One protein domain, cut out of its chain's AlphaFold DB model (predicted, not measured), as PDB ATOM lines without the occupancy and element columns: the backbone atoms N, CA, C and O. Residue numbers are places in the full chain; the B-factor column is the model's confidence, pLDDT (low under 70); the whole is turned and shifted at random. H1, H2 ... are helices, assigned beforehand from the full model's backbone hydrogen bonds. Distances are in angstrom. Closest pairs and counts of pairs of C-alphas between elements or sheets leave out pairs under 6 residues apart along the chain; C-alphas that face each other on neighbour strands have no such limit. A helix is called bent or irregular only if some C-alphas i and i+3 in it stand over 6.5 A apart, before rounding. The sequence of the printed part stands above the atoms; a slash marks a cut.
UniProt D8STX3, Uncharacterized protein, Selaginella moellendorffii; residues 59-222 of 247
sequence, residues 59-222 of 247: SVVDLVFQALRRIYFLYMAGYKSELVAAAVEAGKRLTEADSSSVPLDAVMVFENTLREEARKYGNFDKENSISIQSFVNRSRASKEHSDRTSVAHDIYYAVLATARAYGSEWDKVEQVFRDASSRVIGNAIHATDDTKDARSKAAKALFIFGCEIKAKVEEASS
ATOM      1  N   SER A  59     129.372 106.465  83.564       88.94
ATOM      2  CA  SER A  59     128.591 105.734  84.565       88.94
ATOM      3  C   SER A  59     127.528 106.631  85.213       88.94
ATOM      4  O   SER A  59     127.713 107.839  85.357       88.94
ATOM      5  N   VAL A  60     126.420 106.047  85.675       89.00
ATOM      6  CA  VAL A  60     125.362 106.812  86.361       89.00
ATOM      7  C   VAL A  60     125.851 107.481  87.648       89.00
ATOM      8  O   VAL A  60     125.424 108.592  87.952       89.00
ATOM      9  N   VAL A  61     126.808 106.868  88.353       92.00
ATOM     10  CA  VAL A  61     127.477 107.488  89.508       92.00
ATOM     11  C   VAL A  61     128.214 108.754  89.088       92.00
ATOM     12  O   VAL A  61     128.096 109.779  89.757       92.00
ATOM     13  N   ASP A  62     128.944 108.711  87.973       88.19
ATOM     14  CA  ASP A  62     129.710 109.859  87.491       88.19
ATOM     15  C   ASP A  62     128.800 110.978  86.974       88.19
ATOM     16  O   ASP A  62     129.100 112.148  87.207       88.19
ATOM     17  N   LEU A  63     127.657 110.649  86.361       89.00
ATOM     18  CA  LEU A  63     126.643 111.639  85.976       89.00
ATOM     19  C   LEU A  63     126.099 112.384  87.197       89.00
ATOM     20  O   LEU A  63     126.084 113.615  87.221       89.00
ATOM     21  N   VAL A  64     125.694 111.644  88.236       93.31
ATOM     22  CA  VAL A  64     125.209 112.245  89.486       93.31
ATOM     23  C   VAL A  64     126.323 113.058  90.140       93.31
ATOM     24  O   VAL A  64     126.095 114.197  90.542       93.31
ATOM     25  N   PHE A  65     127.544 112.525  90.208       92.06
ATOM     26  CA  PHE A  65     128.693 113.227  90.775       92.06
ATOM     27  C   PHE A  65     128.968 114.552  90.055       92.06
ATOM     28  O   PHE A  65     129.138 115.577  90.715       92.06
ATOM     29  N   GLN A  66     128.983 114.567  88.720       88.19
ATOM     30  CA  GLN A  66     129.208 115.781  87.934       88.19
ATOM     31  C   GLN A  66     128.101 116.816  88.167       88.19
ATOM     32  O   GLN A  66     128.405 117.985  88.421       88.19
ATOM     33  N   ALA A  67     126.838 116.387  88.168       90.38
ATOM     34  CA  ALA A  67     125.702 117.265  88.426       90.38
ATOM     35  C   ALA A  67     125.760 117.871  89.845       90.38
ATOM     36  O   ALA A  67     125.660 119.089  90.015       90.38
ATOM     37  N   LEU A  68     126.014 117.049  90.870       93.06
ATOM     38  CA  LEU A  68     126.143 117.500  92.261       93.06
ATOM     39  C   LEU A  68     127.373 118.393  92.481       93.06
ATOM     40  O   LEU A  68     127.332 119.350  93.257       93.06
ATOM     41  N   ARG A  69     128.470 118.138  91.767       89.31
ATOM     42  CA  ARG A  69     129.676 118.968  91.827       89.31
ATOM     43  C   ARG A  69     129.412 120.391  91.322       89.31
ATOM     44  O   ARG A  69     129.956 121.337  91.889       89.31
ATOM     45  N   ARG A  70     128.544 120.574  90.319       87.50
ATOM     46  CA  ARG A  70     128.123 121.916  89.871       87.50
ATOM     47  C   ARG A  70     127.357 122.672  90.961       87.50
ATOM     48  O   ARG A  70     127.582 123.868  91.130       87.50
ATOM     49  N   ILE A  71     126.526 121.982  91.747       88.31
ATOM     50  CA  ILE A  71     125.825 122.571  92.905       88.31
ATOM     51  C   ILE A  71     126.836 123.087  93.933       88.31
ATOM     52  O   ILE A  71     126.742 124.227  94.388       88.31
ATOM     53  N   TYR A  72     127.835 122.268  94.266       87.62
ATOM     54  CA  TYR A  72     128.911 122.680  95.165       87.62
ATOM     55  C   TYR A  72     129.645 123.927  94.650       87.62
ATOM     56  O   TYR A  72     129.863 124.871  95.410       87.62
ATOM     57  N   PHE A  73     129.971 123.986  93.358       84.44
ATOM     58  CA  PHE A  73     130.646 125.149  92.780       84.44
ATOM     59  C   PHE A  73     129.801 126.423  92.798       84.44
ATOM     60  O   PHE A  73     130.343 127.483  93.109       84.44
ATOM     61  N   LEU A  74     128.486 126.337  92.572       81.56
ATOM     62  CA  LEU A  74     127.590 127.488  92.745       81.56
ATOM     63  C   LEU A  74     127.642 128.025  94.179       81.56
ATOM     64  O   LEU A  74     127.703 129.236  94.393       81.56
ATOM     65  N   TYR A  75     127.670 127.127  95.167       83.69
ATOM     66  CA  TYR A  75     127.781 127.516  96.570       83.69
ATOM     67  C   TYR A  75     129.120 128.195  96.879       83.69
ATOM     68  O   TYR A  75     129.142 129.248  97.520       83.69
ATOM     69  N   MET A  76     130.228 127.616  96.409       81.25
ATOM     70  CA  MET A  76     131.579 128.135  96.650       81.25
ATOM     71  C   MET A  76     131.829 129.483  95.981       81.25
ATOM     72  O   MET A  76     132.488 130.336  96.567       81.25
ATOM     73  N   ALA A  77     131.255 129.703  94.801       78.62
ATOM     74  CA  ALA A  77     131.317 130.981  94.103       78.62
ATOM     75  C   ALA A  77     130.405 132.065  94.726       78.62
ATOM     76  O   ALA A  77     130.346 133.186  94.232       78.62
ATOM     77  N   GLY A  78     129.701 131.758  95.824       76.12
ATOM     78  CA  GLY A  78     128.861 132.709  96.554       76.12
ATOM     79  C   GLY A  78     127.431 132.837  96.021       76.12
ATOM     80  O   GLY A  78     126.626 133.562  96.612       76.12
ATOM     81  N   TYR A  79     127.060 132.086  94.981       80.88
ATOM     82  CA  TYR A  79     125.736 132.113  94.348       80.88
ATOM     83  C   TYR A  79     124.702 131.256  95.098       80.88
ATOM     84  O   TYR A  79     124.014 130.410  94.526       80.88
ATOM     85  N   LYS A  80     124.550 131.488  96.408       81.88
ATOM     86  CA  LYS A  80     123.621 130.726  97.267       81.88
ATOM     87  C   LYS A  80     122.164 130.818  96.800       81.88
ATOM     88  O   LYS A  80     121.429 129.844  96.910       81.88
ATOM     89  N   SER A  81     121.747 131.971  96.273       80.75
ATOM     90  CA  SER A  81     120.403 132.152  95.716       80.75
ATOM     91  C   SER A  81     120.191 131.321  94.453       80.75
ATOM     92  O   SER A  81     119.146 130.695  94.322       80.75
ATOM     93  N   GLU A  82     121.174 131.260  93.552       82.94
ATOM     94  CA  GLU A  82     121.070 130.441  92.337       82.94
ATOM     95  C   GLU A  82     121.084 128.948  92.656       82.94
ATOM     96  O   GLU A  82     120.378 128.191  91.998       82.94
ATOM     97  N   LEU A  83     121.795 128.518  93.705       86.94
ATOM     98  CA  LEU A  83     121.695 127.144  94.202       86.94
ATOM     99  C   LEU A  83     120.256 126.796  94.598       86.94
ATOM    100  O   LEU A  83     119.733 125.776  94.155       86.94
ATOM    101  N   VAL A  84     119.603 127.650  95.394       88.00
ATOM    102  CA  VAL A  84     118.197 127.453  95.795       88.00
ATOM    103  C   VAL A  84     117.287 127.475  94.566       88.00
ATOM    104  O   VAL A  84     116.426 126.615  94.412       88.00
ATOM    105  N   ALA A  85     117.511 128.408  93.642       84.94
ATOM    106  CA  ALA A  85     116.749 128.506  92.403       84.94
ATOM    107  C   ALA A  85     116.864 127.242  91.541       84.94
ATOM    108  O   ALA A  85     115.863 126.757  91.011       84.94
ATOM    109  N   ALA A  86     118.082 126.716  91.400       88.69
ATOM    110  CA  ALA A  86     118.366 125.495  90.664       88.69
ATOM    111  C   ALA A  86     117.721 124.290  91.348       88.69
ATOM    112  O   ALA A  86     117.153 123.448  90.661       88.69
ATOM    113  N   ALA A  87     117.732 124.243  92.682       90.88
ATOM    114  CA  ALA A  87     117.060 123.203  93.450       90.88
ATOM    115  C   ALA A  87     115.540 123.239  93.254       90.88
ATOM    116  O   ALA A  87     114.927 122.213  92.979       90.88
ATOM    117  N   VAL A  88     114.926 124.423  93.305       89.88
ATOM    118  CA  VAL A  88     113.487 124.589  93.054       89.88
ATOM    119  C   VAL A  88     113.122 124.170  91.629       89.88
ATOM    120  O   VAL A  88     112.123 123.480  91.431       89.88
ATOM    121  N   GLU A  89     113.910 124.579  90.634       89.62
ATOM    122  CA  GLU A  89     113.678 124.236  89.226       89.62
ATOM    123  C   GLU A  89     113.877 122.735  88.965       89.62
ATOM    124  O   GLU A  89     113.029 122.099  88.334       89.62
ATOM    125  N   ALA A  90     114.943 122.142  89.507       92.12
ATOM    126  CA  ALA A  90     115.185 120.703  89.454       92.12
ATOM    127  C   ALA A  90     114.052 119.932  90.141       92.12
ATOM    128  O   ALA A  90     113.507 118.997  89.567       92.12
ATOM    129  N   GLY A  91     113.634 120.358  91.335       91.31
ATOM    130  CA  GLY A  91     112.556 119.731  92.094       91.31
ATOM    131  C   GLY A  91     111.218 119.763  91.362       91.31
ATOM    132  O   GLY A  91     110.499 118.765  91.362       91.31
ATOM    133  N   LYS A  92     110.888 120.865  90.675       90.56
ATOM    134  CA  LYS A  92     109.712 120.924  89.790       90.56
ATOM    135  C   LYS A  92     109.823 119.896  88.670       90.56
ATOM    136  O   LYS A  92     108.944 119.052  88.546       90.56
ATOM    137  N   ARG A  93     110.931 119.908  87.928       89.81
ATOM    138  CA  ARG A  93     111.169 118.981  86.810       89.81
ATOM    139  C   ARG A  93     111.144 117.522  87.236       89.81
ATOM    140  O   ARG A  93     110.593 116.705  86.526       89.81
ATOM    141  N   LEU A  94     111.691 117.194  88.403       91.12
ATOM    142  CA  LEU A  94     111.703 115.832  88.933       91.12
ATOM    143  C   LEU A  94     110.306 115.356  89.356       91.12
ATOM    144  O   LEU A  94     110.007 114.169  89.244       91.12
ATOM    145  N   THR A  95     109.444 116.254  89.844       87.50
ATOM    146  CA  THR A  95     108.180 115.878  90.505       87.50
ATOM    147  C   THR A  95     106.916 116.156  89.688       87.50
ATOM    148  O   THR A  95     105.846 115.631  90.022       87.50
ATOM    149  N   GLU A  96     106.999 116.954  88.623       83.31
ATOM    150  CA  GLU A  96     105.875 117.260  87.738       83.31
ATOM    151  C   GLU A  96     105.432 116.021  86.950       83.31
ATOM    152  O   GLU A  96     106.074 115.586  86.005       83.31
ATOM    153  N   ALA A  97     104.284 115.451  87.323       62.50
ATOM    154  CA  ALA A  97     103.789 114.189  86.761       62.50
ATOM    155  C   ALA A  97     103.473 114.225  85.249       62.50
ATOM    156  O   ALA A  97     103.354 113.165  84.627       62.50
ATOM    157  N   ASP A  98     103.309 115.424  84.683       65.12
ATOM    158  CA  ASP A  98     102.980 115.635  83.269       65.12
ATOM    159  C   ASP A  98     104.226 115.754  82.373       65.12
ATOM    160  O   ASP A  98     104.112 115.597  81.158       65.12
ATOM    161  N   SER A  99     105.393 116.032  82.960       69.00
ATOM    162  CA  SER A  99     106.652 116.323  82.256       69.00
ATOM    163  C   SER A  99     107.835 115.477  82.738       69.00
ATOM    164  O   SER A  99     108.864 115.476  82.072       69.00
ATOM    165  N   SER A 100     107.687 114.760  83.857       78.81
ATOM    166  CA  SER A 100     108.711 113.906  84.457       78.81
ATOM    167  C   SER A 100     108.407 112.426  84.266       78.81
ATOM    168  O   SER A 100     107.340 111.941  84.667       78.81
ATOM    169  N   SER A 101     109.390 111.681  83.767       84.50
ATOM    170  CA  SER A 101     109.398 110.214  83.828       84.50
ATOM    171  C   SER A 101     110.064 109.666  85.088       84.50
ATOM    172  O   SER A 101     110.123 108.449  85.271       84.50
ATOM    173  N   VAL A 102     110.587 110.531  85.962       86.94
ATOM    174  CA  VAL A 102     111.280 110.097  87.176       86.94
ATOM    175  C   VAL A 102     110.260 109.573  88.199       86.94
ATOM    176  O   VAL A 102     109.323 110.293  88.566       86.94
ATOM    177  N   PRO A 103     110.416 108.334  88.706       87.25
ATOM    178  CA  PRO A 103     109.594 107.836  89.801       87.25
ATOM    179  C   PRO A 103     109.759 108.712  91.044       87.25
ATOM    180  O   PRO A 103     110.879 109.040  91.428       87.25
ATOM    181  N   LEU A 104     108.655 109.061  91.714       86.69
ATOM    182  CA  LEU A 104     108.715 109.926  92.902       86.69
ATOM    183  C   LEU A 104     109.546 109.291  94.030       86.69
ATOM    184  O   LEU A 104     110.246 110.012  94.731       86.69
ATOM    185  N   ASP A 105     109.535 107.960  94.134       86.50
ATOM    186  CA  ASP A 105     110.365 107.207  95.079       86.50
ATOM    187  C   ASP A 105     111.862 107.417  94.812       86.50
ATOM    188  O   ASP A 105     112.626 107.643  95.745       86.50
ATOM    189  N   ALA A 106     112.285 107.473  93.543       89.62
ATOM    190  CA  ALA A 106     113.672 107.786  93.191       89.62
ATOM    191  C   ALA A 106     114.064 109.201  93.648       89.62
ATOM    192  O   ALA A 106     115.169 109.411  94.146       89.62
ATOM    193  N   VAL A 107     113.149 110.171  93.521       92.25
ATOM    194  CA  VAL A 107     113.365 111.551  93.990       92.25
ATOM    195  C   VAL A 107     113.440 111.609  95.521       92.25
ATOM    196  O   VAL A 107     114.269 112.335  96.063       92.25
ATOM    197  N   MET A 108     112.612 110.822  96.218       92.00
ATOM    198  CA  MET A 108     112.652 110.680  97.678       92.00
ATOM    199  C   MET A 108     113.967 110.065  98.157       92.00
ATOM    200  O   MET A 108     114.571 110.564  99.104       92.00
ATOM    201  N   VAL A 109     114.435 109.000  97.504       93.19
ATOM    202  CA  VAL A 109     115.731 108.381  97.815       93.19
ATOM    203  C   VAL A 109     116.856 109.387  97.575       93.19
ATOM    204  O   VAL A 109     117.704 109.572  98.446       93.19
ATOM    205  N   PHE A 110     116.831 110.104  96.449       95.88
ATOM    206  CA  PHE A 110     117.821 111.130  96.119       95.88
ATOM    207  C   PHE A 110     117.922 112.221  97.190       95.88
ATOM    208  O   PHE A 110     119.002 112.458  97.732       95.88
ATOM    209  N   GLU A 111     116.807 112.867  97.536       94.75
ATOM    210  CA  GLU A 111     116.821 113.987  98.481       94.75
ATOM    211  C   GLU A 111     117.201 113.548  99.905       94.75
ATOM    212  O   GLU A 111     117.989 114.228 100.573       94.75
ATOM    213  N   ASN A 112     116.721 112.377 100.346       94.00
ATOM    214  CA  ASN A 112     117.085 111.819 101.647       94.00
ATOM    215  C   ASN A 112     118.577 111.506 101.706       94.00
ATOM    216  O   ASN A 112     119.244 111.924 102.653       94.00
ATOM    217  N   THR A 113     119.115 110.862 100.667       95.69
ATOM    218  CA  THR A 113     120.535 110.499 100.603       95.69
ATOM    219  C   THR A 113     121.428 111.733 100.693       95.69
ATOM    220  O   THR A 113     122.381 111.743 101.471       95.69
ATOM    221  N   LEU A 114     121.097 112.809  99.967       95.38
ATOM    222  CA  LEU A 114     121.844 114.068 100.042       95.38
ATOM    223  C   LEU A 114     121.875 114.636 101.462       95.38
ATOM    224  O   LEU A 114     122.932 115.038 101.954       95.38
ATOM    225  N   ARG A 115     120.719 114.670 102.133       94.12
ATOM    226  CA  ARG A 115     120.606 115.223 103.488       94.12
ATOM    227  C   ARG A 115     121.310 114.352 104.523       94.12
ATOM    228  O   ARG A 115     121.963 114.891 105.414       94.12
ATOM    229  N   GLU A 116     121.189 113.034 104.422       94.38
ATOM    230  CA  GLU A 116     121.874 112.088 105.306       94.38
ATOM    231  C   GLU A 116     123.390 112.170 105.164       94.38
ATOM    232  O   GLU A 116     124.089 112.295 106.170       94.38
ATOM    233  N   GLU A 117     123.901 112.153 103.930       94.56
ATOM    234  CA  GLU A 117     125.336 112.276 103.683       94.56
ATOM    235  C   GLU A 117     125.874 113.617 104.164       94.56
ATOM    236  O   GLU A 117     126.914 113.663 104.820       94.56
ATOM    237  N   ALA A 118     125.145 114.708 103.929       93.25
ATOM    238  CA  ALA A 118     125.551 116.019 104.409       93.25
ATOM    239  C   ALA A 118     125.611 116.099 105.944       93.25
ATOM    240  O   ALA A 118     126.565 116.650 106.496       93.25
ATOM    241  N   ARG A 119     124.634 115.517 106.654       92.19
ATOM    242  CA  ARG A 119     124.555 115.565 108.127       92.19
ATOM    243  C   ARG A 119     125.749 114.933 108.837       92.19
ATOM    244  O   ARG A 119     126.047 115.311 109.968       92.19
ATOM    245  N   LYS A 120     126.487 114.038 108.173       93.19
ATOM    246  CA  LYS A 120     127.748 113.484 108.700       93.19
ATOM    247  C   LYS A 120     128.824 114.554 108.935       93.19
ATOM    248  O   LYS A 120     129.766 114.310 109.683       93.19
ATOM    249  N   TYR A 121     128.686 115.728 108.317       90.38
ATOM    250  CA  TYR A 121     129.677 116.808 108.332       90.38
ATOM    251  C   TYR A 121     129.189 118.089 109.030       90.38
ATOM    252  O   TYR A 121     129.915 119.085 109.055       90.38
ATOM    253  N   GLY A 122     127.978 118.089 109.598       85.62
ATOM    254  CA  GLY A 122     127.443 119.228 110.344       85.62
ATOM    255  C   GLY A 122     125.929 119.183 110.557       85.62
ATOM    256  O   GLY A 122     125.205 118.465 109.870       85.62
ATOM    257  N   ASN A 123     125.441 119.981 111.511       85.56
ATOM    258  CA  ASN A 123     124.009 120.221 111.693       85.56
ATOM    259  C   ASN A 123     123.612 121.518 110.977       85.56
ATOM    260  O   ASN A 123     123.988 122.609 111.404       85.56
ATOM    261  N   PHE A 124     122.835 121.377 109.904       84.75
ATOM    262  CA  PHE A 124     122.438 122.474 109.021       84.75
ATOM    263  C   PHE A 124     120.943 122.830 109.127       84.75
ATOM    264  O   PHE A 124     120.481 123.739 108.440       84.75
ATOM    265  N   ASP A 125     120.173 122.166 110.001       74.12
ATOM    266  CA  ASP A 125     118.710 122.327 110.074       74.12
ATOM    267  C   ASP A 125     118.289 123.769 110.451       74.12
ATOM    268  O   ASP A 125     117.215 124.229 110.063       74.12
ATOM    269  N   LYS A 126     119.148 124.518 111.163       62.03
ATOM    270  CA  LYS A 126     118.899 125.916 111.573       62.03
ATOM    271  C   LYS A 126     119.121 126.953 110.463       62.03
ATOM    272  O   LYS A 126     118.713 128.097 110.629       62.03
ATOM    273  N   GLU A 127     119.763 126.583 109.356       57.41
ATOM    274  CA  GLU A 127     120.177 127.518 108.295       57.41
ATOM    275  C   GLU A 127     119.322 127.424 107.021       57.41
ATOM    276  O   GLU A 127     119.578 128.138 106.052       57.41
ATOM    277  N   ASN A 128     118.269 126.599 107.032       50.38
ATOM    278  CA  ASN A 128     117.311 126.428 105.930       50.38
ATOM    279  C   ASN A 128     116.443 127.671 105.634       50.38
ATOM    280  O   ASN A 128     115.588 127.637 104.756       50.38
ATOM    281  N   SER A 129     116.618 128.779 106.356       46.16
ATOM    282  CA  SER A 129     115.777 129.974 106.249       46.16
ATOM    283  C   SER A 129     116.371 131.053 105.338       46.16
ATOM    284  O   SER A 129     116.432 132.227 105.702       46.16
ATOM    285  N   ILE A 130     116.758 130.712 104.104       52.91
ATOM    286  CA  ILE A 130     116.827 131.759 103.074       52.91
ATOM    287  C   ILE A 130     115.380 132.043 102.674       52.91
ATOM    288  O   ILE A 130     114.764 131.274 101.943       52.91
ATOM    289  N   SER A 131     114.793 133.114 103.221       48.12
ATOM    290  CA  SER A 131     113.382 133.414 102.981       48.12
ATOM    291  C   SER A 131     113.128 133.559 101.477       48.12
ATOM    292  O   SER A 131     113.784 134.347 100.791       48.12
ATOM    293  N   ILE A 132     112.142 132.825 100.963       48.03
ATOM    294  CA  ILE A 132     111.663 132.909  99.571       48.03
ATOM    295  C   ILE A 132     111.364 134.371  99.179       48.03
ATOM    296  O   ILE A 132     111.531 134.777  98.032       48.03
ATOM    297  N   GLN A 133     111.007 135.207 100.154       42.03
ATOM    298  CA  GLN A 133     110.744 136.635  99.989       42.03
ATOM    299  C   GLN A 133     112.002 137.454  99.639       42.03
ATOM    300  O   GLN A 133     111.924 138.396  98.854       42.03
ATOM    301  N   SER A 134     113.179 137.071 100.146       51.19
ATOM    302  CA  SER A 134     114.462 137.671  99.748       51.19
ATOM    303  C   SER A 134     114.892 137.274  98.328       51.19
ATOM    304  O   SER A 134     115.584 138.043  97.656       51.19
ATOM    305  N   PHE A 135     114.423 136.117  97.853       48.28
ATOM    306  CA  PHE A 135     114.667 135.599  96.511       48.28
ATOM    307  C   PHE A 135     113.791 136.300  95.458       48.28
ATOM    308  O   PHE A 135     114.315 136.832  94.479       48.28
ATOM    309  N   VAL A 136     112.480 136.414  95.714       48.69
ATOM    310  CA  VAL A 136     111.513 137.099  94.829       48.69
ATOM    311  C   VAL A 136     111.911 138.556  94.558       48.69
ATOM    312  O   VAL A 136     111.780 139.036  93.432       48.69
ATOM    313  N   ASN A 137     112.478 139.239  95.556       49.66
ATOM    314  CA  ASN A 137     112.900 140.637  95.435       49.66
ATOM    315  C   ASN A 137     114.187 140.844  94.606       49.66
ATOM    316  O   ASN A 137     114.483 141.982  94.248       49.66
ATOM    317  N   ARG A 138     114.951 139.785  94.280       49.50
ATOM    318  CA  ARG A 138     116.197 139.873  93.481       49.50
ATOM    319  C   ARG A 138     116.094 139.276  92.078       49.50
ATOM    320  O   ARG A 138     116.946 139.562  91.246       49.50
ATOM    321  N   SER A 139     115.040 138.520  91.778       44.38
ATOM    322  CA  SER A 139     114.785 137.877  90.478       44.38
ATOM    323  C   SER A 139     114.329 138.836  89.355       44.38
ATOM    324  O   SER A 139     113.416 138.526  88.590       44.38
ATOM    325  N   ARG A 140     114.968 140.008  89.214       44.56
ATOM    326  CA  ARG A 140     114.883 140.785  87.968       44.56
ATOM    327  C   ARG A 140     115.770 140.106  86.924       44.56
ATOM    328  O   ARG A 140     116.978 140.025  87.092       44.56
ATOM    329  N   ALA A 141     115.120 139.598  85.879       45.62
ATOM    330  CA  ALA A 141     115.695 138.787  84.813       45.62
ATOM    331  C   ALA A 141     116.966 139.406  84.202       45.62
ATOM    332  O   ALA A 141     116.905 140.424  83.515       45.62
ATOM    333  N   SER A 142     118.100 138.743  84.420       43.28
ATOM    334  CA  SER A 142     119.367 138.981  83.727       43.28
ATOM    335  C   SER A 142     119.786 137.706  82.981       43.28
ATOM    336  O   SER A 142     119.326 136.608  83.295       43.28
ATOM    337  N   LYS A 143     120.680 137.839  81.992       45.72
ATOM    338  CA  LYS A 143     121.298 136.744  81.209       45.72
ATOM    339  C   LYS A 143     122.030 135.685  82.061       45.72
ATOM    340  O   LYS A 143     122.440 134.663  81.523       45.72
ATOM    341  N   GLU A 144     122.153 135.900  83.368       47.75
ATOM    342  CA  GLU A 144     122.818 135.028  84.348       47.75
ATOM    343  C   GLU A 144     122.081 133.700  84.644       47.75
ATOM    344  O   GLU A 144     122.654 132.807  85.256       47.75
ATOM    345  N   HIS A 145     120.840 133.493  84.181       56.94
ATOM    346  CA  HIS A 145     120.052 132.292  84.532       56.94
ATOM    347  C   HIS A 145     120.302 131.036  83.667       56.94
ATOM    348  O   HIS A 145     119.613 130.028  83.852       56.94
ATOM    349  N   SER A 146     121.250 131.064  82.721       56.00
ATOM    350  CA  SER A 146     121.586 129.891  81.886       56.00
ATOM    351  C   SER A 146     122.079 128.709  82.731       56.00
ATOM    352  O   SER A 146     121.680 127.563  82.508       56.00
ATOM    353  N   ASP A 147     122.876 128.992  83.764       66.00
ATOM    354  CA  ASP A 147     123.466 127.959  84.617       66.00
ATOM    355  C   ASP A 147     122.428 127.271  85.504       66.00
ATOM    356  O   ASP A 147     122.502 126.061  85.698       66.00
ATOM    357  N   ARG A 148     121.397 127.996  85.957       77.06
ATOM    358  CA  ARG A 148     120.288 127.428  86.737       77.06
ATOM    359  C   ARG A 148     119.564 126.327  85.971       77.06
ATOM    360  O   ARG A 148     119.371 125.228  86.487       77.06
ATOM    361  N   THR A 149     119.144 126.634  84.745       80.62
ATOM    362  CA  THR A 149     118.390 125.695  83.906       80.62
ATOM    363  C   THR A 149     119.261 124.515  83.497       80.62
ATOM    364  O   THR A 149     118.784 123.384  83.503       80.62
ATOM    365  N   SER A 150     120.538 124.765  83.194       84.06
ATOM    366  CA  SER A 150     121.497 123.707  82.876       84.06
ATOM    367  C   SER A 150     121.719 122.767  84.065       84.06
ATOM    368  O   SER A 150     121.582 121.562  83.901       84.06
ATOM    369  N   VAL A 151     121.955 123.288  85.274       86.69
ATOM    370  CA  VAL A 151     122.115 122.458  86.483       86.69
ATOM    371  C   VAL A 151     120.844 121.670  86.789       86.69
ATOM    372  O   VAL A 151     120.917 120.489  87.119       86.69
ATOM    373  N   ALA A 152     119.666 122.280  86.635       89.31
ATOM    374  CA  ALA A 152     118.405 121.572  86.816       89.31
ATOM    375  C   ALA A 152     118.213 120.433  85.797       89.31
ATOM    376  O   ALA A 152     117.695 119.377  86.157       89.31
ATOM    377  N   HIS A 153     118.651 120.628  84.549       89.38
ATOM    378  CA  HIS A 153     118.657 119.595  83.510       89.38
ATOM    379  C   HIS A 153     119.620 118.449  83.833       89.38
ATOM    380  O   HIS A 153     119.224 117.290  83.733       89.38
ATOM    381  N   ASP A 154     120.848 118.760  84.246       89.75
ATOM    382  CA  ASP A 154     121.845 117.749  84.605       89.75
ATOM    383  C   ASP A 154     121.340 116.869  85.748       89.75
ATOM    384  O   ASP A 154     121.418 115.645  85.681       89.75
ATOM    385  N   ILE A 155     120.760 117.488  86.781       94.56
ATOM    386  CA  ILE A 155     120.177 116.767  87.916       94.56
ATOM    387  C   ILE A 155     118.995 115.913  87.462       94.56
ATOM    388  O   ILE A 155     118.913 114.744  87.838       94.56
ATOM    389  N   TYR A 156     118.106 116.463  86.631       92.94
ATOM    390  CA  TYR A 156     116.970 115.724  86.088       92.94
ATOM    391  C   TYR A 156     117.417 114.447  85.371       92.94
ATOM    392  O   TYR A 156     116.976 113.350  85.718       92.94
ATOM    393  N   TYR A 157     118.340 114.575  84.415       91.62
ATOM    394  CA  TYR A 157     118.797 113.442  83.620       91.62
ATOM    395  C   TYR A 157     119.677 112.472  84.407       91.62
ATOM    396  O   TYR A 157     119.574 111.270  84.180       91.62
ATOM    397  N   ALA A 158     120.474 112.937  85.372       92.81
ATOM    398  CA  ALA A 158     121.252 112.051  86.236       92.81
ATOM    399  C   ALA A 158     120.348 111.178  87.127       92.81
ATOM    400  O   ALA A 158     120.555 109.964  87.229       92.81
ATOM    401  N   VAL A 159     119.306 111.765  87.726       93.88
ATOM    402  CA  VAL A 159     118.333 111.020  88.542       93.88
ATOM    403  C   VAL A 159     117.500 110.084  87.663       93.88
ATOM    404  O   VAL A 159     117.325 108.918  88.020       93.88
ATOM    405  N   LEU A 160     117.045 110.539  86.489       92.56
ATOM    406  CA  LEU A 160     116.298 109.704  85.543       92.56
ATOM    407  C   LEU A 160     117.132 108.522  85.033       92.56
ATOM    408  O   LEU A 160     116.645 107.392  85.005       92.56
ATOM    409  N   ALA A 161     118.391 108.762  84.659       89.44
ATOM    410  CA  ALA A 161     119.309 107.722  84.209       89.44
ATOM    411  C   ALA A 161     119.537 106.677  85.307       89.44
ATOM    412  O   ALA A 161     119.474 105.480  85.029       89.44
ATOM    413  N   THR A 162     119.725 107.122  86.552       91.75
ATOM    414  CA  THR A 162     119.898 106.232  87.708       91.75
ATOM    415  C   THR A 162     118.644 105.393  87.955       91.75
ATOM    416  O   THR A 162     118.729 104.169  88.055       91.75
ATOM    417  N   ALA A 163     117.466 106.024  87.973       90.25
ATOM    418  CA  ALA A 163     116.194 105.330  88.157       90.25
ATOM    419  C   ALA A 163     115.920 104.315  87.036       90.25
ATOM    420  O   ALA A 163     115.412 103.230  87.292       90.25
ATOM    421  N   ARG A 164     116.289 104.620  85.786       89.06
ATOM    422  CA  ARG A 164     116.136 103.682  84.663       89.06
ATOM    423  C   ARG A 164     117.169 102.558  84.669       89.06
ATOM    424  O   ARG A 164     116.856 101.471  84.195       89.06
ATOM    425  N   ALA A 165     118.379 102.806  85.166       88.88
ATOM    426  CA  ALA A 165     119.431 101.794  85.233       88.88
ATOM    427  C   ALA A 165     119.111 100.684  86.245       88.88
ATOM    428  O   ALA A 165     119.432  99.527  85.990       88.88
ATOM    429  N   TYR A 166     118.461 101.031  87.359       87.25
ATOM    430  CA  TYR A 166     118.192 100.101  88.463       87.25
ATOM    431  C   TYR A 166     116.701  99.846  88.725       87.25
ATOM    432  O   TYR A 166     116.351  99.030  89.573       87.25
ATOM    433  N   GLY A 167     115.800 100.508  87.998       83.00
ATOM    434  CA  GLY A 167     114.358 100.315  88.128       83.00
ATOM    435  C   GLY A 167     113.871 100.555  89.558       83.00
ATOM    436  O   GLY A 167     114.013 101.650  90.096       83.00
ATOM    437  N   SER A 168     113.284  99.521  90.162       81.44
ATOM    438  CA  SER A 168     112.771  99.543  91.541       81.44
ATOM    439  C   SER A 168     113.760  98.995  92.578       81.44
ATOM    440  O   SER A 168     113.376  98.770  93.723       81.44
ATOM    441  N   GLU A 169     115.020  98.758  92.207       87.94
ATOM    442  CA  GLU A 169     116.075  98.348  93.141       87.94
ATOM    443  C   GLU A 169     116.590  99.562  93.932       87.94
ATOM    444  O   GLU A 169     117.678 100.086  93.682       87.94
ATOM    445  N   TRP A 170     115.774 100.041  94.876       87.69
ATOM    446  CA  TRP A 170     116.010 101.302  95.588       87.69
ATOM    447  C   TRP A 170     117.317 101.334  96.378       87.69
ATOM    448  O   TRP A 170     117.967 102.373  96.389       87.69
ATOM    449  N   ASP A 171     117.761 100.199  96.919       89.19
ATOM    450  CA  ASP A 171     119.048 100.098  97.617       89.19
ATOM    451  C   ASP A 171     120.230 100.424  96.682       89.19
ATOM    452  O   ASP A 171     121.183 101.101  97.071       89.19
ATOM    453  N   LYS A 172     120.160  99.997  95.412       91.75
ATOM    454  CA  LYS A 172     121.191 100.305  94.403       91.75
ATOM    455  C   LYS A 172     121.124 101.764  93.963       91.75
ATOM    456  O   LYS A 172     122.162 102.405  93.806       91.75
ATOM    457  N   VAL A 173     119.914 102.297  93.783       89.94
ATOM    458  CA  VAL A 173     119.690 103.722  93.477       89.94
ATOM    459  C   VAL A 173     120.265 104.603  94.589       89.94
ATOM    460  O   VAL A 173     121.001 105.552  94.318       89.94
ATOM    461  N   GLU A 174     119.984 104.256  95.842       94.69
ATOM    462  CA  GLU A 174     120.519 104.929  97.020       94.69
ATOM    463  C   GLU A 174     122.045 104.863  97.051       94.69
ATOM    464  O   GLU A 174     122.698 105.890  97.226       94.69
ATOM    465  N   GLN A 175     122.632 103.686  96.809       95.94
ATOM    466  CA  GLN A 175     124.083 103.512  96.789       95.94
ATOM    467  C   GLN A 175     124.767 104.421  95.756       95.94
ATOM    468  O   GLN A 175     125.806 105.009  96.059       95.94
ATOM    469  N   VAL A 176     124.176 104.590  94.570       96.31
ATOM    470  CA  VAL A 176     124.682 105.507  93.533       96.31
ATOM    471  C   VAL A 176     124.686 106.948  94.026       96.31
ATOM    472  O   VAL A 176     125.703 107.639  93.925       96.31
ATOM    473  N   PHE A 177     123.565 107.409  94.586       97.25
ATOM    474  CA  PHE A 177     123.466 108.766  95.119       97.25
ATOM    475  C   PHE A 177     124.407 108.977  96.307       97.25
ATOM    476  O   PHE A 177     125.008 110.046  96.434       97.25
ATOM    477  N   ARG A 178     124.586 107.951  97.143       97.62
ATOM    478  CA  ARG A 178     125.454 107.968  98.318       97.62
ATOM    479  C   ARG A 178     126.923 108.073  97.927       97.62
ATOM    480  O   ARG A 178     127.631 108.918  98.479       97.62
ATOM    481  N   ASP A 179     127.366 107.279  96.952       96.81
ATOM    482  CA  ASP A 179     128.728 107.337  96.408       96.81
ATOM    483  C   ASP A 179     128.989 108.703  95.763       96.81
ATOM    484  O   ASP A 179     129.922 109.407  96.146       96.81
ATOM    485  N   ALA A 180     128.100 109.165  94.879       96.38
ATOM    486  CA  ALA A 180     128.245 110.467  94.234       96.38
ATOM    487  C   ALA A 180     128.321 111.631  95.242       96.38
ATOM    488  O   ALA A 180     129.205 112.483  95.141       96.38
ATOM    489  N   SER A 181     127.442 111.646  96.248       96.06
ATOM    490  CA  SER A 181     127.426 112.676  97.300       96.06
ATOM    491  C   SER A 181     128.699 112.644  98.143       96.06
ATOM    492  O   SER A 181     129.317 113.682  98.392       96.06
ATOM    493  N   SER A 182     129.136 111.440  98.523       94.62
ATOM    494  CA  SER A 182     130.371 111.224  99.277       94.62
ATOM    495  C   SER A 182     131.594 111.676  98.486       94.62
ATOM    496  O   SER A 182     132.476 112.315  99.052       94.62
ATOM    497  N   ARG A 183     131.634 111.421  97.171       93.56
ATOM    498  CA  ARG A 183     132.694 111.905  96.279       93.56
ATOM    499  C   ARG A 183     132.706 113.426  96.181       93.56
ATOM    500  O   ARG A 183     133.784 114.006  96.217       93.56
ATOM    501  N   VAL A 184     131.551 114.093  96.088       92.06
ATOM    502  CA  VAL A 184     131.504 115.570  96.071       92.06
ATOM    503  C   VAL A 184     132.081 116.148  97.359       92.06
ATOM    504  O   VAL A 184     132.936 117.029  97.298       92.06
ATOM    505  N   ILE A 185     131.662 115.633  98.517       91.56
ATOM    506  CA  ILE A 185     132.154 116.117  99.810       91.56
ATOM    507  C   ILE A 185     133.636 115.761  99.982       91.56
ATOM    508  O   ILE A 185     134.442 116.621 100.324       91.56
ATOM    509  N   GLY A 186     134.022 114.520  99.691       87.12
ATOM    510  CA  GLY A 186     135.396 114.031  99.802       87.12
ATOM    511  C   GLY A 186     136.383 114.807  98.929       87.12
ATOM    512  O   GLY A 186     137.476 115.129  99.398       87.12
ATOM    513  N   ASN A 187     135.962 115.179  97.714       84.56
ATOM    514  CA  ASN A 187     136.766 115.903  96.728       84.56
ATOM    515  C   ASN A 187     136.684 117.431  96.867       84.56
ATOM    516  O   ASN A 187     137.207 118.143  96.010       84.56
ATOM    517  N   ALA A 188     136.083 117.964  97.935       77.31
ATOM    518  CA  ALA A 188     135.959 119.407  98.170       77.31
ATOM    519  C   ALA A 188     137.309 120.144  98.385       77.31
ATOM    520  O   ALA A 188     137.333 121.299  98.782       77.31
ATOM    521  N   ILE A 189     138.450 119.505  98.118       59.47
ATOM    522  CA  ILE A 189     139.798 119.921  98.537       59.47
ATOM    523  C   ILE A 189     140.395 121.054  97.666       59.47
ATOM    524  O   ILE A 189     141.483 121.540  97.944       59.47
ATOM    525  N   HIS A 190     139.696 121.573  96.653       53.81
ATOM    526  CA  HIS A 190     140.287 122.531  95.701       53.81
ATOM    527  C   HIS A 190     139.940 124.017  95.906       53.81
ATOM    528  O   HIS A 190     139.942 124.766  94.933       53.81
ATOM    529  N   ALA A 191     139.656 124.481  97.130       50.25
ATOM    530  CA  ALA A 191     139.291 125.895  97.321       50.25
ATOM    531  C   ALA A 191     139.808 126.602  98.589       50.25
ATOM    532  O   ALA A 191     139.811 127.830  98.604       50.25
ATOM    533  N   THR A 192     140.229 125.892  99.641       49.00
ATOM    534  CA  THR A 192     140.675 126.515 100.905       49.00
ATOM    535  C   THR A 192     141.773 125.692 101.578       49.00
ATOM    536  O   THR A 192     141.694 124.465 101.567       49.00
ATOM    537  N   ASP A 193     142.746 126.355 102.217       51.66
ATOM    538  CA  ASP A 193     143.843 125.711 102.971       51.66
ATOM    539  C   ASP A 193     143.352 124.853 104.161       51.66
ATOM    540  O   ASP A 193     144.089 124.005 104.663       51.66
ATOM    541  N   ASP A 194     142.088 125.006 104.584       65.81
ATOM    542  CA  ASP A 194     141.438 124.130 105.566       65.81
ATOM    543  C   ASP A 194     140.479 123.125 104.896       65.81
ATOM    544  O   ASP A 194     139.397 123.459 104.398       65.81
ATOM    545  N   THR A 195     140.881 121.853 104.920       62.44
ATOM    546  CA  THR A 195     140.122 120.720 104.368       62.44
ATOM    547  C   THR A 195     138.812 120.436 105.109       62.44
ATOM    548  O   THR A 195     137.873 119.918 104.498       62.44
ATOM    549  N   LYS A 196     138.701 120.765 106.405       69.75
ATOM    550  CA  LYS A 196     137.465 120.542 107.176       69.75
ATOM    551  C   LYS A 196     136.388 121.557 106.804       69.75
ATOM    552  O   LYS A 196     135.227 121.177 106.641       69.75
ATOM    553  N   ASP A 197     136.780 122.813 106.608       80.19
ATOM    554  CA  ASP A 197     135.881 123.886 106.173       80.19
ATOM    555  C   ASP A 197     135.321 123.613 104.767       80.19
ATOM    556  O   ASP A 197     134.113 123.704 104.535       80.19
ATOM    557  N   ALA A 198     136.166 123.156 103.838       83.50
ATOM    558  CA  ALA A 198     135.739 122.857 102.473       83.50
ATOM    559  C   ALA A 198     134.704 121.717 102.396       83.50
ATOM    560  O   ALA A 198     133.690 121.835 101.702       83.50
ATOM    561  N   ARG A 199     134.920 120.635 103.161       88.88
ATOM    562  CA  ARG A 199     133.973 119.510 103.267       88.88
ATOM    563  C   ARG A 199     132.648 119.939 103.885       88.88
ATOM    564  O   ARG A 199     131.593 119.554 103.386       88.88
ATOM    565  N   SER A 200     132.693 120.768 104.928       89.50
ATOM    566  CA  SER A 200     131.484 121.302 105.561       89.50
ATOM    567  C   SER A 200     130.685 122.190 104.598       89.50
ATOM    568  O   SER A 200     129.467 122.049 104.499       89.50
ATOM    569  N   LYS A 201     131.355 123.031 103.796       89.12
ATOM    570  CA  LYS A 201     130.714 123.842 102.744       89.12
ATOM    571  C   LYS A 201     130.068 122.986 101.652       89.12
ATOM    572  O   LYS A 201     128.938 123.273 101.256       89.12
ATOM    573  N   ALA A 202     130.742 121.929 101.193       91.50
ATOM    574  CA  ALA A 202     130.176 120.985 100.230       91.50
ATOM    575  C   ALA A 202     128.942 120.269 100.789       91.50
ATOM    576  O   ALA A 202     127.888 120.270 100.154       91.50
ATOM    577  N   ALA A 203     129.041 119.739 102.009       93.56
ATOM    578  CA  ALA A 203     127.923 119.108 102.697       93.56
ATOM    579  C   ALA A 203     126.739 120.073 102.854       93.56
ATOM    580  O   ALA A 203     125.607 119.726 102.528       93.56
ATOM    581  N   LYS A 204     126.995 121.320 103.257       92.31
ATOM    582  CA  LYS A 204     125.966 122.355 103.393       92.31
ATOM    583  C   LYS A 204     125.283 122.690 102.066       92.31
ATOM    584  O   LYS A 204     124.066 122.855 102.042       92.31
ATOM    585  N   ALA A 205     126.031 122.767 100.964       92.19
ATOM    586  CA  ALA A 205     125.465 122.986  99.633       92.19
ATOM    587  C   ALA A 205     124.489 121.865  99.241       92.19
ATOM    588  O   ALA A 205     123.361 122.147  98.830       92.19
ATOM    589  N   LEU A 206     124.897 120.605  99.430       95.06
ATOM    590  CA  LEU A 206     124.049 119.439  99.164       95.06
ATOM    591  C   LEU A 206     122.834 119.390 100.093       95.06
ATOM    592  O   LEU A 206     121.740 119.060  99.646       95.06
ATOM    593  N   PHE A 207     123.005 119.762 101.364       94.56
ATOM    594  CA  PHE A 207     121.917 119.804 102.334       94.56
ATOM    595  C   PHE A 207     120.834 120.814 101.943       94.56
ATOM    596  O   PHE A 207     119.664 120.450 101.877       94.56
ATOM    597  N   ILE A 208     121.225 122.060 101.641       92.06
ATOM    598  CA  ILE A 208     120.290 123.110 101.207       92.06
ATOM    599  C   ILE A 208     119.557 122.657  99.944       92.06
ATOM    600  O   ILE A 208     118.334 122.751  99.874       92.06
ATOM    601  N   PHE A 209     120.290 122.110  98.971       93.25
ATOM    602  CA  PHE A 209     119.691 121.600  97.743       93.25
ATOM    603  C   PHE A 209     118.677 120.481  98.030       93.25
ATOM    604  O   PHE A 209     117.544 120.542  97.560       93.25
ATOM    605  N   GLY A 210     119.045 119.495  98.853       93.94
ATOM    606  CA  GLY A 210     118.165 118.396  99.252       93.94
ATOM    607  C   GLY A 210     116.895 118.867  99.968       93.94
ATOM    608  O   GLY A 210     115.815 118.362  99.681       93.94
ATOM    609  N   CYS A 211     116.985 119.878 100.838       92.56
ATOM    610  CA  CYS A 211     115.823 120.466 101.514       92.56
ATOM    611  C   CYS A 211     114.807 121.075 100.536       92.56
ATOM    612  O   CYS A 211     113.603 120.873 100.695       92.56
ATOM    613  N   GLU A 212     115.274 121.778  99.506       92.31
ATOM    614  CA  GLU A 212     114.392 122.355  98.484       92.31
ATOM    615  C   GLU A 212     113.731 121.268  97.621       92.31
ATOM    616  O   GLU A 212     112.535 121.346  97.324       92.31
ATOM    617  N   ILE A 213     114.467 120.204  97.271       93.69
ATOM    618  CA  ILE A 213     113.884 119.043  96.580       93.69
ATOM    619  C   ILE A 213     112.829 118.370  97.462       93.69
ATOM    620  O   ILE A 213     111.732 118.082  96.980       93.69
ATOM    621  N   LYS A 214     113.110 118.187  98.758       92.38
ATOM    622  CA  LYS A 214     112.162 117.630  99.728       92.38
ATOM    623  C   LYS A 214     110.849 118.409  99.747       92.38
ATOM    624  O   LYS A 214     109.785 117.804  99.645       92.38
ATOM    625  N   ALA A 215     110.911 119.740  99.808       90.31
ATOM    626  CA  ALA A 215     109.717 120.583  99.773       90.31
ATOM    627  C   ALA A 215     108.882 120.330  98.502       90.31
ATOM    628  O   ALA A 215     107.656 120.211  98.565       90.31
ATOM    629  N   LYS A 216     109.529 120.159  97.341       91.31
ATOM    630  CA  LYS A 216     108.836 119.827  96.081       91.31
ATOM    631  C   LYS A 216     108.258 118.420  96.050       91.31
ATOM    632  O   LYS A 216     107.153 118.233  95.535       91.31
ATOM    633  N   VAL A 217     108.937 117.454  96.651       88.56
ATOM    634  CA  VAL A 217     108.420 116.094  96.834       88.56
ATOM    635  C   VAL A 217     107.189 116.091  97.743       88.56
ATOM    636  O   VAL A 217     106.183 115.476  97.392       88.56
ATOM    637  N   GLU A 218     107.214 116.816  98.862       88.88
ATOM    638  CA  GLU A 218     106.077 116.945  99.785       88.88
ATOM    639  C   GLU A 218     104.867 117.608  99.100       88.88
ATOM    640  O   GLU A 218     103.739 117.105  99.192       88.88
ATOM    641  N   GLU A 219     105.093 118.682  98.333       89.00
ATOM    642  CA  GLU A 219     104.069 119.334  97.507       89.00
ATOM    643  C   GLU A 219     103.474 118.372  96.460       89.00
ATOM    644  O   GLU A 219     102.261 118.357  96.221       89.00
ATOM    645  N   ALA A 220     104.308 117.576  95.788       83.75
ATOM    646  CA  ALA A 220     103.869 116.627  94.769       83.75
ATOM    647  C   ALA A 220     103.118 115.427  95.366       83.75
ATOM    648  O   ALA A 220     102.061 115.049  94.856       83.75
ATOM    649  N   SER A 221     103.612 114.869  96.472       82.75
ATOM    650  CA  SER A 221     102.965 113.779  97.209       82.75
ATOM    651  C   SER A 221     101.584 114.202  97.717       82.75
ATOM    652  O   SER A 221     100.588 113.520  97.464       82.75
ATOM    653  N   SER A 222     101.482 115.401  98.302       84.81
ATOM    654  CA  SER A 222     100.210 115.971  98.764       84.81
ATOM    655  C   SER A 222      99.200 116.138  97.623       84.81
ATOM    656  O   SER A 222      98.021 115.800  97.770       84.81
TER     657      SER A 222
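AT A GLANCE: This is residues 59 to 222 of the 247 residues of an uncharacterized protein of Selaginella moellendorffii (UniProt D8STX3). Six helices form a compact up-and-down bundle, in which each of H1, H2, H3, H5, H6 and H7 runs against the one before it in the chain. The two longest, H7 and H5, lie on opposite sides, apart from each other, while H1, H2, H3 and H6 each touch both; short H4 lies at the outside near H2, within a loosely wound stretch. The packing is part aligned, part crossed. The printed part has 164 residues with seven named helices, H1 to H7 in order, and no named strand, an all-helix domain. It is compact, with a radius of gyration of the C-alphas of 14.9 A and a rounded outline of 40 by 36 by 29 A.

HOW THE PARTS SIT: H7, residues 195 to 222, touches H3, residues 104 to 119, at a shallow tilt of 29 degrees, opposite ways; their closest C-alphas, Ala 118 and Ala 203, are 4.3 A apart. H7 touches H2, residues 80 to 95, at a steep tilt of 39 degrees, the same way, closest at the C-alphas of Gly 91 and Ile 213, 4.7 A. With residues 201 to 209 alone, H7 touches H1, residues 60 to 76, closest at the C-alphas of Tyr 72 and Ala 202, 5.5 A. H5, residues 143 to 166, is apart from H7. H5 touches H1 at a shallow tilt of 28 degrees, opposite ways, closest at the C-alphas of Val 64 and Ala 158, 5.1 A. With residues 148 to 156 alone, H5 touches H2, closest at the C-alphas of Ala 90 and Ala 152, 4.3 A. H6, residues 170 to 186, touches H1, closest at the C-alphas of Phe 65 and Ala 180, 4.4 A. H4, residues 132 to 136, is close to H2 but not clearly touching, at 6.7 A between the C-alphas of Ser 81 and Phe 135. Every O i to N i+4 pair is within hydrogen-bond range in H1, H2, H3, H4, H6 and H7; in H5 17 of 20 are.

IN THESE COORDINATES: H7 measures 40.6 A from first to last C-alpha and ends at C-alpha 222, (100.210, 115.971, 98.764). H5 measures 37.5 A and is irregular, with C-alphas 144 and 147 7.1 A apart. H1 begins at C-alpha 60, (125.362, 106.812, 86.361), and measures 24.5 A; H6 measures 23.6 A, H3 22.7 A, H2 22.5 A and H4 6.3 A.

THE WHOLE: The C-alphas of Asp 98 and Asp 193, the two farthest apart, are 46.5 A from each other. The printed part has no cut, and the one long link is H3 to H4, residues 120 to 131. The model's pLDDT is under 70 at residues 97 to 99, 126 to 147 and 189 to 196.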